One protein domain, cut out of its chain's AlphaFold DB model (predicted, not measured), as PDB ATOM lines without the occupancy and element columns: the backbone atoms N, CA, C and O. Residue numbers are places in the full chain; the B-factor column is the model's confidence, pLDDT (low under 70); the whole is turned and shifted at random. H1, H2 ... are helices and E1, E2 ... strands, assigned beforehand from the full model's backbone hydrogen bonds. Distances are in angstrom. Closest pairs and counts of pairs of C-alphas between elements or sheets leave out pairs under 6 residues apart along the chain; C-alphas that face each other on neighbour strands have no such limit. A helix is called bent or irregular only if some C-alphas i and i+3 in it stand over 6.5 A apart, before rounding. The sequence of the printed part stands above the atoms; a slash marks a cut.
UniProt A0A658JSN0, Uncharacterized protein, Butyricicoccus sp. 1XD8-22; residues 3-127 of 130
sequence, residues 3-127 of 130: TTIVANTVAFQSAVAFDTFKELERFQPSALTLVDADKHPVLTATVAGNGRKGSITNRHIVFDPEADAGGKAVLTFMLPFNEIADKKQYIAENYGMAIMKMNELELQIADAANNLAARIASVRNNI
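Overview. This is residues 3 to 127 of the 130 residues of an uncharacterized protein of Butyricicoccus sp. 1XD8-22 (UniProt A0A658JSN0). One long bent helix, H3, packs on two small three-stranded sheets, which meet with crossed strands at E5 and E6; its residues 121 to 125 stick out with the last two printed residues as an arm. The short helices H1 and H2 pack on its long second arm, H3b. There are 125 printed residues, with three named helices and six named strands in the order E1 E2 H1 H2 E3 E4 E5 E6 H3; the sheets are E1 E2 E6, antiparallel, and E3 E4 E5, mixed. The class is mixed, helices and strands; the whole is compact, with a radius of gyration of the C-alphas of 16.0 A, and spans 60 by 36 by 21 A.

Arrangement. E1, residues 3 to 6, and E2, residues 9 to 17, form a hairpin, with N 4 and O 11 at 2.9 A. H1, residues 18 to 27, touches H2, residues 29 to 32; their closest C-alphas, Leu 24 and Ala 31, are 6.8 A apart. E3, residues 33 to 35, and E4, residues 41 to 47, form a hairpin, with N 34 and O 43 at 2.8 A. E5, residues 60 to 63, is parallel to E4, with N 63 and O 46 at 2.8 A. E6, residues 72 to 78, is antiparallel to E2, with N 12 and O 75 at 2.8 A. H3, residues 87 to 125, assigned as one helix by its hydrogen bonds, is bent: C-alphas 94 and 97 are 7.8 A apart, and its arms H3a, residues 87 to 94, and H3b, residues 97 to 125, stand about perpendicular at 78 degrees. H3a only grazes the sheet E1 E2 E6, with residues 87 to 91. H1 and H3b are on one face of the sheet E3 E4 E5, making two layers, helices over a sheet. H3b touches H1 with residues 112 to 116 alone, at a steep tilt of 64 degrees, the same way; the closest C-alphas, Thr 20 and Ala 113, are 6.8 A apart. Each O i to N i+4 pair is within hydrogen-bond range in H1 and H3a, and 23 of 25 are in H3b; H2 is too short for one.

Along the chain. E1 begins at C-alpha 3 (-198.562, 36.443, 57.408). E2 is 21.6 A long, E6 19.5 A and H3b 42.3 A, ending at C-alpha 125 (-165.649, 15.098, 66.807).

Size, cuts and confidence. The C-alphas farthest apart, Glu 83 and Asn 126, are 59.6 A apart. The printed part has no cut; the link E4 to E5 is long, 12 residues. No printed residue is under 70 in pLDDT.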
ATOM      1  N   THR A   3    -197.463  35.931  56.571       97.81
ATOM      2  CA  THR A   3    -198.562  36.443  57.408       97.81
ATOM      3  C   THR A   3    -199.885  35.811  56.996       97.81
ATOM      4  O   THR A   3    -200.245  35.844  55.821       97.81
ATOM      5  N   THR A   4    -200.626  35.262  57.959       97.94
ATOM      6  CA  THR A   4    -201.949  34.658  57.730       97.94
ATOM      7  C   THR A   4    -202.979  35.309  58.645       97.94
ATOM      8  O   THR A   4    -202.711  35.512  59.825       97.94
ATOM      9  N   ILE A   5    -204.158  35.631  58.109       96.62
ATOM     10  CA  ILE A   5    -205.279  36.193  58.871       96.62
ATOM     11  C   ILE A   5    -206.427  35.193  58.806       96.62
ATOM     12  O   ILE A   5    -206.868  34.835  57.714       96.62
ATOM     13  N   VAL A   6    -206.917  34.756  59.963       95.06
ATOM     14  CA  VAL A   6    -208.092  33.884  60.076       95.06
ATOM     15  C   VAL A   6    -209.076  34.552  61.022       95.06
ATOM     16  O   VAL A   6    -208.761  34.789  62.186       95.06
ATOM     17  N   ALA A   7    -210.264  34.885  60.513       92.25
ATOM     18  CA  ALA A   7    -211.245  35.700  61.227       92.25
ATOM     19  C   ALA A   7    -210.610  36.992  61.780       92.25
ATOM     20  O   ALA A   7    -210.315  37.899  61.001       92.25
ATOM     21  N   ASN A   8    -210.396  37.094  63.098       92.81
ATOM     22  CA  ASN A   8    -209.771  38.253  63.744       92.81
ATOM     23  C   ASN A   8    -208.384  37.987  64.341       92.81
ATOM     24  O   ASN A   8    -207.861  38.810  65.089       92.81
ATOM     25  N   THR A   9    -207.790  36.853  64.001       94.69
ATOM     26  CA  THR A   9    -206.470  36.446  64.470       94.69
ATOM     27  C   THR A   9    -205.465  36.599  63.344       94.69
ATOM     28  O   THR A   9    -205.740  36.223  62.201       94.69
ATOM     29  N   VAL A  10    -204.294  37.136  63.669       96.94
ATOM     30  CA  VAL A  10    -203.137  37.176  62.778       96.94
ATOM     31  C   VAL A  10    -202.063  36.232  63.305       96.94
ATOM     32  O   VAL A  10    -201.809  36.183  64.507       96.94
ATOM     33  N   ALA A  11    -201.445  35.490  62.390       97.81
ATOM     34  CA  ALA A  11    -200.270  34.672  62.640       97.81
ATOM     35  C   ALA A  11    -199.114  35.142  61.745       97.81
ATOM     36  O   ALA A  11    -199.261  35.216  60.520       97.81
ATOM     37  N   PHE A  12    -197.971  35.434  62.361       98.38
ATOM     38  CA  PHE A  12    -196.700  35.707  61.695       98.38
ATOM     39  C   PHE A  12    -195.799  34.485  61.838       98.38
ATOM     40  O   PHE A  12    -195.394  34.138  62.943       98.38
ATOM     41  N   GLN A  13    -195.506  33.827  60.723       98.38
ATOM     42  CA  GLN A  13    -194.717  32.602  60.675       98.38
ATOM     43  C   GLN A  13    -193.340  32.899  60.083       98.38
ATOM     44  O   GLN A  13    -193.232  33.349  58.932       98.38
ATOM     45  N   SER A  14    -192.291  32.638  60.861       98.31
ATOM     46  CA  SER A  14    -190.914  32.795  60.401       98.31
ATOM     47  C   SER A  14    -190.535  31.719  59.381       98.31
ATOM     48  O   SER A  14    -191.013  30.583  59.431       98.31
ATOM     49  N   ALA A  15    -189.641  32.062  58.453       96.88
ATOM     50  CA  ALA A  15    -188.982  31.072  57.602       96.88
ATOM     51  C   ALA A  15    -188.004  30.184  58.398       96.88
ATOM     52  O   ALA A  15    -187.756  29.032  58.021       96.88
ATOM     53  N   VAL A  16    -187.485  30.695  59.517       97.50
ATOM     54  CA  VAL A  16    -186.542  30.014  60.408       97.50
ATOM     55  C   VAL A  16    -187.291  29.023  61.306       97.50
ATOM     56  O   VAL A  16    -188.407  29.280  61.767       97.50
ATOM     57  N   ALA A  17    -186.696  27.848  61.523       97.81
ATOM     58  CA  ALA A  17    -187.262  26.842  62.417       97.81
ATOM     59  C   ALA A  17    -187.213  27.312  63.878       97.81
ATOM     60  O   ALA A  17    -186.283  28.000  64.294       97.81
ATOM     61  N   PHE A  18    -188.202  26.908  64.670       98.00
ATOM     62  CA  PHE A  18    -188.283  27.267  66.085       98.00
ATOM     63  C   PHE A  18    -187.037  26.835  66.872       98.00
ATOM     64  O   PHE A  18    -186.467  27.626  67.624       98.00
ATOM     65  N   ASP A  19    -186.556  25.614  66.638       97.56
ATOM     66  CA  ASP A  19    -185.363  25.101  67.315       97.56
ATOM     67  C   ASP A  19    -184.097  25.875  66.938       97.56
ATOM     68  O   ASP A  19    -183.251  26.104  67.799       97.56
ATOM     69  N   THR A  20    -183.999  26.383  65.705       98.19
ATOM     70  CA  THR A  20    -182.878  27.237  65.288       98.19
ATOM     71  C   THR A  20    -182.813  28.524  66.107       98.19
ATOM     72  O   THR A  20    -181.720  28.934  66.493       98.19
ATOM     73  N   PHE A  21    -183.955  29.146  66.435       98.00
ATOM     74  CA  PHE A  21    -183.955  30.289  67.354       98.00
ATOM     75  C   PHE A  21    -183.392  29.893  68.716       98.00
ATOM     76  O   PHE A  21    -182.483  30.553  69.205       98.00
ATOM     77  N   LYS A  22    -183.860  28.786  69.298       96.88
ATOM     78  CA  LYS A  22    -183.407  28.331  70.622       96.88
ATOM     79  C   LYS A  22    -181.925  27.958  70.652       96.88
ATOM     80  O   LYS A  22    -181.241  28.202  71.647       96.88
ATOM     81  N   GLU A  23    -181.418  27.356  69.582       97.31
ATOM     82  CA  GLU A  23    -179.997  27.045  69.436       97.31
ATOM     83  C   GLU A  23    -179.155  28.320  69.347       97.31
ATOM     84  O   GLU A  23    -178.169  28.460  70.074       97.31
ATOM     85  N   LEU A  24    -179.562  29.277  68.511       98.00
ATOM     86  CA  LEU A  24    -178.862  30.552  68.386       98.00
ATOM     87  C   LEU A  24    -178.949  31.378  69.672       98.00
ATOM     88  O   LEU A  24    -177.932  31.920  70.084       98.00
ATOM     89  N   GLU A  25    -180.085  31.410  70.370       96.75
ATOM     90  CA  GLU A  25    -180.203  32.052  71.689       96.75
ATOM     91  C   GLU A  25    -179.174  31.494  72.680       96.75
ATOM     92  O   GLU A  25    -178.584  32.246  73.457       96.75
ATOM     93  N   ARG A  26    -178.924  30.181  72.635       96.50
ATOM     94  CA  ARG A  26    -177.981  29.508  73.532       96.50
ATOM     95  C   ARG A  26    -176.521  29.747  73.156       96.50
ATOM     96  O   ARG A  26    -175.696  29.944  74.044       96.50
ATOM     97  N   PHE A  27    -176.184  29.660  71.870       97.31
ATOM     98  CA  PHE A  27    -174.787  29.574  71.428       97.31
ATOM     99  C   PHE A  27    -174.272  30.817  70.699       97.31
ATOM    100  O   PHE A  27    -173.063  31.055  70.677       97.31
ATOM    101  N   GLN A  28    -175.154  31.601  70.080       97.06
ATOM    102  CA  GLN A  28    -174.792  32.788  69.308       97.06
ATOM    103  C   GLN A  28    -175.924  33.836  69.319       97.06
ATOM    104  O   GLN A  28    -176.463  34.176  68.265       97.06
ATOM    105  N   PRO A  29    -176.296  34.389  70.491       97.12
ATOM    106  CA  PRO A  29    -177.482  35.243  70.625       97.12
ATOM    107  C   PRO A  29    -177.401  36.534  69.800       97.12
ATOM    108  O   PRO A  29    -178.424  37.081  69.394       97.12
ATOM    109  N   SER A  30    -176.193  37.011  69.484       96.69
ATOM    110  CA  SER A  30    -175.997  38.170  68.604       96.69
ATOM    111  C   SER A  30    -176.502  37.939  67.177       96.69
ATOM    112  O   SER A  30    -176.886  38.899  66.517       96.69
ATOM    113  N   ALA A  31    -176.563  36.685  66.709       97.50
ATOM    114  CA  ALA A  31    -177.092  36.347  65.386       97.50
ATOM    115  C   ALA A  31    -178.584  36.673  65.236       97.50
ATOM    116  O   ALA A  31    -179.065  36.821  64.117       97.50
ATOM    117  N   LEU A  32    -179.294  36.802  66.359       98.25
ATOM    118  CA  LEU A  32    -180.721  37.103  66.425       98.25
ATOM    119  C   LEU A  32    -181.022  38.604  66.455       98.25
ATOM    120  O   LEU A  32    -182.154  39.012  66.713       98.25
ATOM    121  N   THR A  33    -180.006  39.434  66.225       98.25
ATOM    122  CA  THR A  33    -180.138  40.885  66.135       98.25
ATOM    123  C   THR A  33    -179.697  41.359  64.759       98.25
ATOM    124  O   THR A  33    -178.576  41.096  64.326       98.25
ATOM    125  N   LEU A  34    -180.588  42.085  64.092       97.88
ATOM    126  CA  LEU A  34    -180.284  42.868  62.906       97.88
ATOM    127  C   LEU A  34    -179.695  44.204  63.353       97.88
ATOM    128  O   LEU A  34    -180.260  44.879  64.223       97.88
ATOM    129  N   VAL A  35    -178.586  44.591  62.736       96.75
ATOM    130  CA  VAL A  35    -177.911  45.865  62.991       96.75
ATOM    131  C   VAL A  35    -177.907  46.740  61.741       96.75
ATOM    132  O   VAL A  35    -177.935  46.224  60.626       96.75
ATOM    133  N   ASP A  36    -177.891  48.058  61.922       94.75
ATOM    134  CA  ASP A  36    -177.683  49.007  60.826       94.75
ATOM    135  C   ASP A  36    -176.198  49.129  60.428       94.75
ATOM    136  O   ASP A  36    -175.321  48.439  60.959       94.75
ATOM    137  N   ALA A  37    -175.910  50.022  59.476       94.06
ATOM    138  CA  ALA A  37    -174.556  50.284  58.989       94.06
ATOM    139  C   ALA A  37    -173.592  50.770  60.091       94.06
ATOM    140  O   ALA A  37    -172.397  50.477  60.033       94.06
ATOM    141  N   ASP A  38    -174.118  51.445  61.115       95.56
ATOM    142  CA  ASP A  38    -173.365  51.945  62.267       95.56
ATOM    143  C   ASP A  38    -173.270  50.906  63.401       95.56
ATOM    144  O   ASP A  38    -172.722  51.182  64.469       95.56
ATOM    145  N   LYS A  39    -173.745  49.677  63.156       93.75
ATOM    146  CA  LYS A  39    -173.792  48.545  64.093       93.75
ATOM    147  C   LYS A  39    -174.759  48.736  65.264       93.75
ATOM    148  O   LYS A  39    -174.625  48.054  66.284       93.75
ATOM    149  N   HIS A  40    -175.760  49.604  65.137       95.69
ATOM    150  CA  HIS A  40    -176.812  49.728  66.140       95.69
ATOM    151  C   HIS A  40    -177.930  48.702  65.917       95.69
ATOM    152  O   HIS A  40    -178.324  48.453  64.778       95.69
ATOM    153  N   PRO A  41    -178.498  48.118  66.988       96.25
ATOM    154  CA  PRO A  41    -179.566  47.131  66.874       96.25
ATOM    155  C   PRO A  41    -180.882  47.770  66.408       96.25
ATOM    156  O   PRO A  41    -181.466  48.618  67.099       96.25
ATOM    157  N   VAL A  42    -181.384  47.310  65.261       97.56
ATOM    158  CA  VAL A  42    -182.627  47.803  64.641       97.56
ATOM    159  C   VAL A  42    -183.802  46.834  64.747       97.56
ATOM    160  O   VAL A  42    -184.951  47.286  64.663       97.56
ATOM    161  N   LEU A  43    -183.532  45.539  64.939       98.44
ATOM    162  CA  LEU A  43    -184.511  44.497  65.254       98.44
ATOM    163  C   LEU A  43    -183.830  43.357  66.015       98.44
ATOM    164  O   LEU A  43    -182.762  42.914  65.610       98.44
ATOM    165  N   THR A  44    -184.482  42.819  67.040       98.38
ATOM    166  CA  THR A  44    -184.094  41.551  67.672       98.38
ATOM    167  C   THR A  44    -185.265  40.572  67.640       98.38
ATOM    168  O   THR A  44    -186.406  40.975  67.877       98.38
ATOM    169  N   ALA A  45    -184.995  39.298  67.351       98.38
ATOM    170  CA  ALA A  45    -186.008  38.248  67.288       98.38
ATOM    171  C   ALA A  45    -185.700  37.095  68.254       98.38
ATOM    172  O   ALA A  45    -184.635  36.496  68.175       98.38
ATOM    173  N   THR A  46    -186.626  36.769  69.150       97.69
ATOM    174  CA  THR A  46    -186.446  35.731  70.183       97.69
ATOM    175  C   THR A  46    -187.685  34.859  70.327       97.69
ATOM    176  O   THR A  46    -188.720  35.116  69.711       97.69
ATOM    177  N   VAL A  47    -187.595  33.824  71.159       97.69
ATOM    178  CA  VAL A  47    -188.722  32.979  71.558       97.69
ATOM    179  C   VAL A  47    -189.169  33.340  72.976       97.69
ATOM    180  O   VAL A  47    -188.362  33.576  73.878       97.69
ATOM    181  N   ALA A  48    -190.481  33.406  73.197       97.12
ATOM    182  CA  ALA A  48    -191.038  33.627  74.522       97.12
ATOM    183  C   ALA A  48    -190.705  32.459  75.462       97.12
ATOM    184  O   ALA A  48    -190.742  31.289  75.088       97.12
ATOM    185  N   GLY A  49    -190.451  32.773  76.733       92.75
ATOM    186  CA  GLY A  49    -190.389  31.747  77.773       92.75
ATOM    187  C   GLY A  49    -191.753  31.090  78.017       92.75
ATOM    188  O   GLY A  49    -192.799  31.692  77.764       92.75
ATOM    189  N   ASN A  50    -191.740  29.878  78.574       88.31
ATOM    190  CA  ASN A  50    -192.954  29.128  78.907       88.31
ATOM    191  C   ASN A  50    -193.950  29.977  79.716       88.31
ATOM    192  O   ASN A  50    -193.577  30.669  80.666       88.31
ATOM    193  N   GLY A  51    -195.227  29.918  79.334       85.31
ATOM    194  CA  GLY A  51    -196.300  30.683  79.977       85.31
ATOM    195  C   GLY A  51    -196.365  32.166  79.588       85.31
ATOM    196  O   GLY A  51    -197.241  32.875  80.079       85.31
ATOM    197  N   ARG A  52    -195.483  32.649  78.703       92.56
ATOM    198  CA  ARG A  52    -195.571  33.987  78.101       92.56
ATOM    199  C   ARG A  52    -196.130  33.901  76.685       92.56
ATOM    200  O   ARG A  52    -196.082  32.855  76.046       92.56
ATOM    201  N   LYS A  53    -196.681  35.014  76.209       92.69
ATOM    202  CA  LYS A  53    -197.122  35.172  74.822       92.69
ATOM    203  C   LYS A  53    -196.056  35.889  74.016       92.69
ATOM    204  O   LYS A  53    -195.314  36.710  74.563       92.69
ATOM    205  N   GLY A  54    -196.011  35.578  72.729       95.94
ATOM    206  CA  GLY A  54    -195.239  36.355  71.789       95.94
ATOM    207  C   GLY A  54    -195.744  37.800  71.690       95.94
ATOM    208  O   GLY A  54    -196.840  38.152  72.133       95.94
ATOM    209  N   SER A  55    -194.918  38.662  71.113       97.25
ATOM    210  CA  SER A  55    -195.235  40.070  70.885       97.25
ATOM    211  C   SER A  55    -194.473  40.605  69.682       97.25
ATOM    212  O   SER A  55    -193.443  40.061  69.289       97.25
ATOM    213  N   ILE A  56    -194.971  41.689  69.095       97.62
ATOM    214  CA  ILE A  56    -194.317  42.362  67.976       97.62
ATOM    215  C   ILE A  56    -194.315  43.864  68.191       97.62
ATOM    216  O   ILE A  56    -195.315  44.476  68.558       97.62
ATOM    217  N   THR A  57    -193.156  44.451  67.938       97.12
ATOM    218  CA  THR A  57    -192.928  45.888  67.867       97.12
ATOM    219  C   THR A  57    -191.975  46.165  66.708       97.12
ATOM    220  O   THR A  57    -191.359  45.263  66.148       97.12
ATOM    221  N   ASN A  58    -191.753  47.440  66.412       94.94
ATOM    222  CA  ASN A  58    -190.799  47.880  65.394       94.94
ATOM    223  C   ASN A  58    -189.320  47.549  65.685       94.94
ATOM    224  O   ASN A  58    -188.469  47.782  64.820       94.94
ATOM    225  N   ARG A  59    -189.013  47.069  66.899       96.44
ATOM    226  CA  ARG A  59    -187.651  46.768  67.375       96.44
ATOM    227  C   ARG A  59    -187.481  45.349  67.912       96.44
ATOM    228  O   ARG A  59    -186.351  44.888  68.008       96.44
ATOM    229  N   HIS A  60    -188.570  44.667  68.251       97.69
ATOM    230  CA  HIS A  60    -188.530  43.319  68.808       97.69
ATOM    231  C   HIS A  60    -189.651  42.468  68.232       97.69
ATOM    232  O   HIS A  60    -190.799  42.916  68.183       97.69
ATOM    233  N   ILE A  61    -189.318  41.233  67.876       98.38
ATOM    234  CA  ILE A  61    -190.278  40.162  67.629       98.38
ATOM    235  C   ILE A  61    -189.989  39.068  68.647       98.38
ATOM    236  O   ILE A  61    -188.882  38.553  68.725       98.38
ATOM    237  N   VAL A  62    -190.990  38.723  69.440       98.25
ATOM    238  CA  VAL A  62    -190.939  37.588  70.352       98.25
ATOM    239  C   VAL A  62    -191.946  36.579  69.829       98.25
ATOM    240  O   VAL A  62    -193.140  36.870  69.805       98.25
ATOM    241  N   PHE A  63    -191.480  35.425  69.370       98.50
ATOM    242  CA  PHE A  63    -192.340  34.328  68.939       98.50
ATOM    243  C   PHE A  63    -192.986  33.637  70.142       98.50
ATOM    244  O   PHE A  63    -192.504  33.744  71.269       98.50
ATOM    245  N   ASP A  64    -194.099  32.949  69.909       97.94
ATOM    246  CA  ASP A  64    -194.769  32.141  70.924       97.94
ATOM    247  C   ASP A  64    -193.841  31.022  71.441       97.94
ATOM    248  O   ASP A  64    -192.898  30.636  70.748       97.94
ATOM    249  N   PRO A  65    -194.068  30.496  72.662       97.06
ATOM    250  CA  PRO A  65    -193.173  29.517  73.293       97.06
ATOM    251  C   PRO A  65    -193.226  28.119  72.652       97.06
ATOM    252  O   PRO A  65    -192.564  27.199  73.131       97.06
ATOM    253  N   GLU A  66    -194.018  27.945  71.595       95.56
ATOM    254  CA  GLU A  66    -194.234  26.684  70.896       95.56
ATOM    255  C   GLU A  66    -194.171  26.909  69.382       95.56
ATOM    256  O   GLU A  66    -194.555  27.964  68.871       95.56
ATOM    257  N   ALA A  67    -193.674  25.902  68.667       97.12
ATOM    258  CA  ALA A  67    -193.645  25.905  67.214       97.12
ATOM    259  C   ALA A  67    -195.041  25.654  66.624       97.12
ATOM    260  O   ALA A  67    -195.906  25.047  67.259       97.12
ATOM    261  N   ASP A  68    -195.238  26.055  65.370       96.12
ATOM    262  CA  ASP A  68    -196.379  25.571  64.599       96.12
ATOM    263  C   ASP A  68    -196.247  24.073  64.253       96.12
ATOM    264  O   ASP A  68    -195.220  23.432  64.490       96.12
ATOM    265  N   ALA A  69    -197.286  23.502  63.639       95.44
ATOM    266  CA  ALA A  69    -197.292  22.095  63.229       95.44
ATOM    267  C   ALA A  69    -196.170  21.723  62.232       95.44
ATOM    268  O   ALA A  69    -195.881  20.543  62.052       95.44
ATOM    269  N   GLY A  70    -195.547  22.707  61.574       96.12
ATOM    270  CA  GLY A  70    -194.406  22.532  60.676       96.12
ATOM    271  C   GLY A  70    -193.047  22.791  61.338       96.12
ATOM    272  O   GLY A  70    -192.042  22.861  60.628       96.12
ATOM    273  N   GLY A  71    -192.995  22.971  62.662       97.69
ATOM    274  CA  GLY A  71    -191.762  23.250  63.402       97.69
ATOM    275  C   GLY A  71    -191.228  24.677  63.222       97.69
ATOM    276  O   GLY A  71    -190.063  24.947  63.526       97.69
ATOM    277  N   LYS A  72    -192.034  25.609  62.701       97.88
ATOM    278  CA  LYS A  72    -191.634  27.010  62.506       97.88
ATOM    279  C   LYS A  72    -191.985  27.860  63.716       97.88
ATOM    280  O   LYS A  72    -192.975  27.616  64.400       97.88
ATOM    281  N   ALA A  73    -191.172  28.888  63.954       98.25
ATOM    282  CA  ALA A  73    -191.498  29.893  64.952       98.25
ATOM    283  C   ALA A  73    -192.701  30.716  64.475       98.25
ATOM    284  O   ALA A  73    -192.717  31.214  63.343       98.25
ATOM    285  N   VAL A  74    -193.707  30.848  65.335       98.06
ATOM    286  CA  VAL A  74    -194.946  31.564  65.035       98.06
ATOM    287  C   VAL A  74    -195.252  32.565  66.140       98.06
ATOM    288  O   VAL A  74    -194.953  32.331  67.303       98.06
ATOM    289  N   LEU A  75    -195.805  33.712  65.767       97.81
ATOM    290  CA  LEU A  75    -196.392  34.686  66.678       97.81
ATOM    291  C   LEU A  75    -197.863  34.834  66.316       97.81
ATOM    292  O   LEU A  75    -198.171  35.205  65.181       97.81
ATOM    293  N   THR A  76    -198.754  34.610  67.277       96.88
ATOM    294  CA  THR A  76    -200.197  34.711  67.062       96.88
ATOM    295  C   THR A  76    -200.852  35.664  68.051       96.88
ATOM    296  O   THR A  76    -200.689  35.537  69.262       96.88
ATOM    297  N   PHE A  77    -201.668  36.592  67.550       95.31
ATOM    298  CA  PHE A  77    -202.489  37.449  68.404       95.31
ATOM    299  C   PHE A  77    -203.796  37.870  67.731       95.31
ATOM    300  O   PHE A  77    -203.965  37.779  66.513       95.31
ATOM    301  N   MET A  78    -204.746  38.318  68.551       94.69
ATOM    302  CA  MET A  78    -205.996  38.902  68.073       94.69
ATOM    303  C   MET A  78    -205.767  40.356  67.674       94.69
ATOM    304  O   MET A  78    -205.145  41.117  68.413       94.69
ATOM    305  N   LEU A  79    -206.299  40.749  66.521       93.19
ATOM    306  CA  LEU A  79    -206.316  42.147  66.114       93.19
ATOM    307  C   LEU A  79    -207.223  42.958  67.058       93.19
ATOM    308  O   LEU A  79    -208.237  42.429  67.524       93.19
ATOM    309  N   PRO A  80    -206.893  44.232  67.342       85.31
ATOM    310  CA  PRO A  80    -207.473  44.953  68.477       85.31
ATOM    311  C   PRO A  80    -208.967  45.289  68.370       85.31
ATOM    312  O   PRO A  80    -209.535  45.735  69.358       85.31
ATOM    313  N   PHE A  81    -209.635  45.040  67.242       79.25
ATOM    314  CA  PHE A  81    -211.070  45.298  67.079       79.25
ATOM    315  C   PHE A  81    -211.697  44.295  66.111       79.25
ATOM    316  O   PHE A  81    -211.019  43.756  65.236       79.25
ATOM    317  N   ASN A  82    -212.995  44.043  66.259       70.31
ATOM    318  CA  ASN A  82    -213.779  43.193  65.362       70.31
ATOM    319  C   ASN A  82    -214.053  43.850  63.992       70.31
ATOM    320  O   ASN A  82    -214.276  43.128  63.022       70.31
ATOM    321  N   GLU A  83    -213.952  45.179  63.881       75.31
ATOM    322  CA  GLU A  83    -214.313  45.952  62.677       75.31
ATOM    323  C   GLU A  83    -213.122  46.671  62.021       75.31
ATOM    324  O   GLU A  83    -213.181  47.845  61.664       75.31
ATOM    325  N   ILE A  84    -212.007  45.969  61.829       89.88
ATOM    326  CA  ILE A  84    -210.966  46.464  60.921       89.88
ATOM    327  C   ILE A  84    -211.427  46.192  59.483       89.88
ATOM    328  O   ILE A  84    -211.415  45.037  59.046       89.88
ATOM    329  N   ALA A  85    -211.829  47.248  58.767       89.94
ATOM    330  CA  ALA A  85    -212.348  47.171  57.397       89.94
ATOM    331  C   ALA A  85    -211.343  46.545  56.413       89.94
ATOM    332  O   ALA A  85    -211.711  45.687  55.615       89.94
ATOM    333  N   ASP A  86    -210.066  46.923  56.524       95.19
ATOM    334  CA  ASP A  86    -208.968  46.311  55.776       95.19
ATOM    335  C   ASP A  86    -207.855  45.848  56.725       95.19
ATOM    336  O   ASP A  86    -206.969  46.599  57.138       95.19
ATOM    337  N   LYS A  87    -207.906  44.562  57.086       95.19
ATOM    338  CA  LYS A  87    -206.925  43.941  57.987       95.19
ATOM    339  C   LYS A  87    -205.530  43.871  57.372       95.19
ATOM    340  O   LYS A  87    -204.553  43.895  58.117       95.19
ATOM    341  N   LYS A  88    -205.418  43.782  56.041       96.06
ATOM    342  CA  LYS A  88    -204.113  43.737  55.370       96.06
ATOM    343  C   LYS A  88    -203.447  45.101  55.442       96.06
ATOM    344  O   LYS A  88    -202.285  45.163  55.836       96.06
ATOM    345  N   GLN A  89    -204.196  46.162  55.138       96.62
ATOM    346  CA  GLN A  89    -203.713  47.535  55.266       96.62
ATOM    347  C   GLN A  89    -203.307  47.837  56.710       96.62
ATOM    348  O   GLN A  89    -202.187  48.277  56.950       96.62
ATOM    349  N   TYR A  90    -204.156  47.484  57.683       96.12
ATOM    350  CA  TYR A  90    -203.839  47.661  59.100       96.12
ATOM    351  C   TYR A  90    -202.522  46.973  59.492       96.12
ATOM    352  O   TYR A  90    -201.674  47.574  60.151       96.12
ATOM    353  N   ILE A  91    -202.313  45.721  59.073       96.50
ATOM    354  CA  ILE A  91    -201.069  44.998  59.365       96.50
ATOM    355  C   ILE A  91    -199.868  45.646  58.670       96.50
ATOM    356  O   ILE A  91    -198.809  45.762  59.287       96.50
ATOM    357  N   ALA A  92    -200.015  46.069  57.414       96.69
ATOM    358  CA  ALA A  92    -198.947  46.727  56.671       96.69
ATOM    359  C   ALA A  92    -198.505  48.031  57.355       96.69
ATOM    360  O   ALA A  92    -197.309  48.256  57.526       96.69
ATOM    361  N   GLU A  93    -199.451  48.842  57.822       96.44
ATOM    362  CA  GLU A  93    -199.168  50.118  58.485       96.44
ATOM    363  C   GLU A  93    -198.578  49.945  59.891       96.44
ATOM    364  O   GLU A  93    -197.653  50.665  60.265       96.44
ATOM    365  N   ASN A  94    -199.077  48.980  60.670       95.62
ATOM    366  CA  ASN A  94    -198.700  48.840  62.083       95.62
ATOM    367  C   ASN A  94    -197.507  47.901  62.308       95.62
ATOM    368  O   ASN A  94    -196.761  48.073  63.272       95.62
ATOM    369  N   TYR A  95    -197.316  46.911  61.434       97.25
ATOM    370  CA  TYR A  95    -196.301  45.865  61.599       97.25
ATOM    371  C   TYR A  95    -195.401  45.686  60.372       97.25
ATOM    372  O   TYR A  95    -194.426  44.940  60.447       97.25
ATOM    373  N   GLY A  96    -195.668  46.378  59.257       97.50
ATOM    374  CA  GLY A  96    -194.916  46.232  58.007       97.50
ATOM    375  C   GLY A  96    -193.411  46.416  58.174       97.50
ATOM    376  O   GLY A  96    -192.635  45.610  57.665       97.50
ATOM    377  N   MET A  97    -192.978  47.410  58.955       97.62
ATOM    378  CA  MET A  97    -191.550  47.632  59.202       97.62
ATOM    379  C   MET A  97    -190.897  46.478  59.972       97.62
ATOM    380  O   MET A  97    -189.792  46.066  59.627       97.62
ATOM    381  N   ALA A  98    -191.571  45.931  60.987       98.06
ATOM    382  CA  ALA A  98    -191.074  44.763  61.710       98.06
ATOM    383  C   ALA A  98    -190.989  43.536  60.786       98.06
ATOM    384  O   ALA A  98    -189.993  42.821  60.818       98.06
ATOM    385  N   ILE A  99    -191.983  43.338  59.911       98.00
ATOM    386  CA  ILE A  99    -192.000  42.247  58.925       98.00
ATOM    387  C   ILE A  99    -190.833  42.372  57.936       98.00
ATOM    388  O   ILE A  99    -190.149  41.383  57.683       98.00
ATOM    389  N   MET A 100    -190.579  43.568  57.397       97.50
ATOM    390  CA  MET A 100    -189.475  43.801  56.456       97.50
ATOM    391  C   MET A 100    -188.115  43.534  57.104       97.50
ATOM    392  O   MET A 100    -187.345  42.726  56.589       97.50
ATOM    393  N   LYS A 101    -187.866  44.112  58.284       98.19
ATOM    394  CA  LYS A 101    -186.636  43.859  59.044       98.19
ATOM    395  C   LYS A 101    -186.486  42.383  59.419       98.19
ATOM    396  O   LYS A 101    -185.377  41.863  59.429       98.19
ATOM    397  N   MET A 102    -187.588  41.694  59.717       98.25
ATOM    398  CA  MET A 102    -187.537  40.264  60.008       98.25
ATOM    399  C   MET A 102    -187.104  39.470  58.780       98.25
ATOM    400  O   MET A 102    -186.283  38.576  58.914       98.25
ATOM    401  N   ASN A 103    -187.599  39.808  57.586       97.50
ATOM    402  CA  ASN A 103    -187.168  39.141  56.355       97.50
ATOM    403  C   ASN A 103    -185.653  39.282  56.131       97.50
ATOM    404  O   ASN A 103    -185.014  38.325  55.710       97.50
ATOM    405  N   GLU A 104    -185.075  40.448  56.432       97.25
ATOM    406  CA  GLU A 104    -183.622  40.667  56.367       97.25
ATOM    407  C   GLU A 104    -182.876  39.848  57.430       97.25
ATOM    408  O   GLU A 104    -181.904  39.158  57.121       97.25
ATOM    409  N   LEU A 105    -183.366  39.861  58.673       98.19
ATOM    410  CA  LEU A 105    -182.788  39.082  59.766       98.19
ATOM    411  C   LEU A 105    -182.829  37.569  59.487       98.19
ATOM    412  O   LEU A 105    -181.879  36.863  59.805       98.19
ATOM    413  N   GLU A 106    -183.895  37.059  58.865       97.62
ATOM    414  CA  GLU A 106    -184.022  35.643  58.487       97.62
ATOM    415  C   GLU A 106    -182.900  35.188  57.540       97.62
ATOM    416  O   GLU A 106    -182.438  34.051  57.655       97.62
ATOM    417  N   LEU A 107    -182.418  36.068  56.652       95.44
ATOM    418  CA  LEU A 107    -181.280  35.776  55.773       95.44
ATOM    419  C   LEU A 107    -179.978  35.650  56.576       95.44
ATOM    420  O   LEU A 107    -179.256  34.668  56.423       95.44
ATOM    421  N   GLN A 108    -179.716  36.586  57.495       95.06
ATOM    422  CA  GLN A 108    -178.554  36.533  58.393       95.06
ATOM    423  C   GLN A 108    -178.579  35.287  59.293       95.06
ATOM    424  O   GLN A 108    -177.545  34.660  59.541       95.06
ATOM    425  N   ILE A 109    -179.760  34.924  59.802       97.88
ATOM    426  CA  ILE A 109    -179.935  33.755  60.664       97.88
ATOM    427  C   ILE A 109    -179.562  32.468  59.927       97.88
ATOM    428  O   ILE A 109    -178.939  31.599  60.535       97.88
ATOM    429  N   ALA A 110    -179.899  32.341  58.640       94.81
ATOM    430  CA  ALA A 110    -179.550  31.157  57.856       94.81
ATOM    431  C   ALA A 110    -178.029  30.919  57.834       94.81
ATOM    432  O   ALA A 110    -177.567  29.810  58.117       94.81
ATOM    433  N   ASP A 111    -177.244  31.972  57.601       95.19
ATOM    434  CA  ASP A 111    -175.781  31.892  57.612       95.19
ATOM    435  C   ASP A 111    -175.231  31.585  59.010       95.19
ATOM    436  O   ASP A 111    -174.336  30.749  59.175       95.19
ATOM    437  N   ALA A 112    -175.775  32.227  60.046       97.25
ATOM    438  CA  ALA A 112    -175.356  31.987  61.423       97.25
ATOM    439  C   ALA A 112    -175.646  30.549  61.879       97.25
ATOM    440  O   ALA A 112    -174.794  29.929  62.518       97.25
ATOM    441  N   ALA A 113    -176.808  30.001  61.519       96.81
ATOM    442  CA  ALA A 113    -177.201  28.634  61.841       96.81
ATOM    443  C   ALA A 113    -176.266  27.608  61.185       96.81
ATOM    444  O   ALA A 113    -175.779  26.699  61.858       96.81
ATOM    445  N   ASN A 114    -175.935  27.797  59.903       95.69
ATOM    446  CA  ASN A 114    -174.997  26.927  59.187       95.69
ATOM    447  C   ASN A 114    -173.599  26.940  59.831       95.69
ATOM    448  O   ASN A 114    -173.001  25.886  60.065       95.69
ATOM    449  N   ASN A 115    -173.095  28.127  60.181       96.31
ATOM    450  CA  ASN A 115    -171.802  28.275  60.853       96.31
ATOM    451  C   ASN A 115    -171.795  27.643  62.252       96.31
ATOM    452  O   ASN A 115    -170.821  26.990  62.638       96.31
ATOM    453  N   LEU A 116    -172.872  27.818  63.021       97.00
ATOM    454  CA  LEU A 116    -173.014  27.202  64.338       97.00
ATOM    455  C   LEU A 116    -173.031  25.672  64.237       97.00
ATOM    456  O   LEU A 116    -172.302  25.012  64.979       97.00
ATOM    457  N   ALA A 117    -173.793  25.110  63.296       95.69
ATOM    458  CA  ALA A 117    -173.866  23.667  63.080       95.69
ATOM    459  C   ALA A 117    -172.483  23.061  62.781       95.69
ATOM    460  O   ALA A 117    -172.105  22.057  63.389       95.69
ATOM    461  N   ALA A 118    -171.685  23.707  61.923       96.31
ATOM    462  CA  ALA A 118    -170.320  23.273  61.622       96.31
ATOM    463  C   ALA A 118    -169.402  23.305  62.860       96.31
ATOM    464  O   ALA A 118    -168.635  22.370  63.102       96.31
ATOM    465  N   ARG A 119    -169.505  24.355  63.687       96.31
ATOM    466  CA  ARG A 119    -168.735  24.480  64.937       96.31
ATOM    467  C   ARG A 119    -169.120  23.406  65.953       96.31
ATOM    468  O   ARG A 119    -168.231  22.805  66.548       96.31
ATOM    469  N   ILE A 120    -170.415  23.131  66.124       94.88
ATOM    470  CA  ILE A 120    -170.904  22.066  67.014       94.88
ATOM    471  C   ILE A 120    -170.420  20.693  66.533       94.88
ATOM    472  O   ILE A 120    -169.976  19.891  67.351       94.88
ATOM    473  N   ALA A 121    -170.461  20.425  65.224       94.88
ATOM    474  CA  ALA A 121    -169.951  19.176  64.661       94.88
ATOM    475  C   ALA A 121    -168.445  18.999  64.925       94.88
ATOM    476  O   ALA A 121    -168.020  17.928  65.351       94.88
ATOM    477  N   SER A 122    -167.654  20.063  64.754       96.25
ATOM    478  CA  SER A 122    -166.222  20.059  65.082       96.25
ATOM    479  C   SER A 122    -165.968  19.768  66.563       96.25
ATOM    480  O   SER A 122    -165.162  18.901  66.888       96.25
ATOM    481  N   VAL A 123    -166.707  20.419  67.471       96.44
ATOM    482  CA  VAL A 123    -166.609  20.146  68.915       96.44
ATOM    483  C   VAL A 123    -166.946  18.688  69.218       96.44
ATOM    484  O   VAL A 123    -166.200  18.043  69.944       96.44
ATOM    485  N   ARG A 124    -168.027  18.149  68.640       94.81
ATOM    486  CA  ARG A 124    -168.446  16.758  68.854       94.81
ATOM    487  C   ARG A 124    -167.378  15.752  68.426       94.81
ATOM    488  O   ARG A 124    -167.155  14.791  69.146       94.81
ATOM    489  N   ASN A 125    -166.707  15.984  67.299       95.19
ATOM    490  CA  ASN A 125    -165.649  15.098  66.807       95.19
ATOM    491  C   ASN A 125    -164.411  15.055  67.720       95.19
ATOM    492  O   ASN A 125    -163.606  14.142  67.591       95.19
ATOM    493  N   ASN A 126    -164.265  16.024  68.628       95.00
ATOM    494  CA  ASN A 126    -163.174  16.082  69.600       95.00
ATOM    495  C   ASN A 126    -163.563  15.510  70.980       95.00
ATOM    496  O   ASN A 126    -162.783  15.635  71.921       95.00
ATOM    497  N   ILE A 127    -164.770  14.948  71.135       96.12
ATOM    498  CA  ILE A 127    -165.235  14.313  72.378       96.12
ATOM    499  C   ILE A 127    -165.060  12.796  72.247       96.12
ATOM    500  O   ILE A 127    -165.592  12.197  71.315       96.12
TER     501      ILE A 127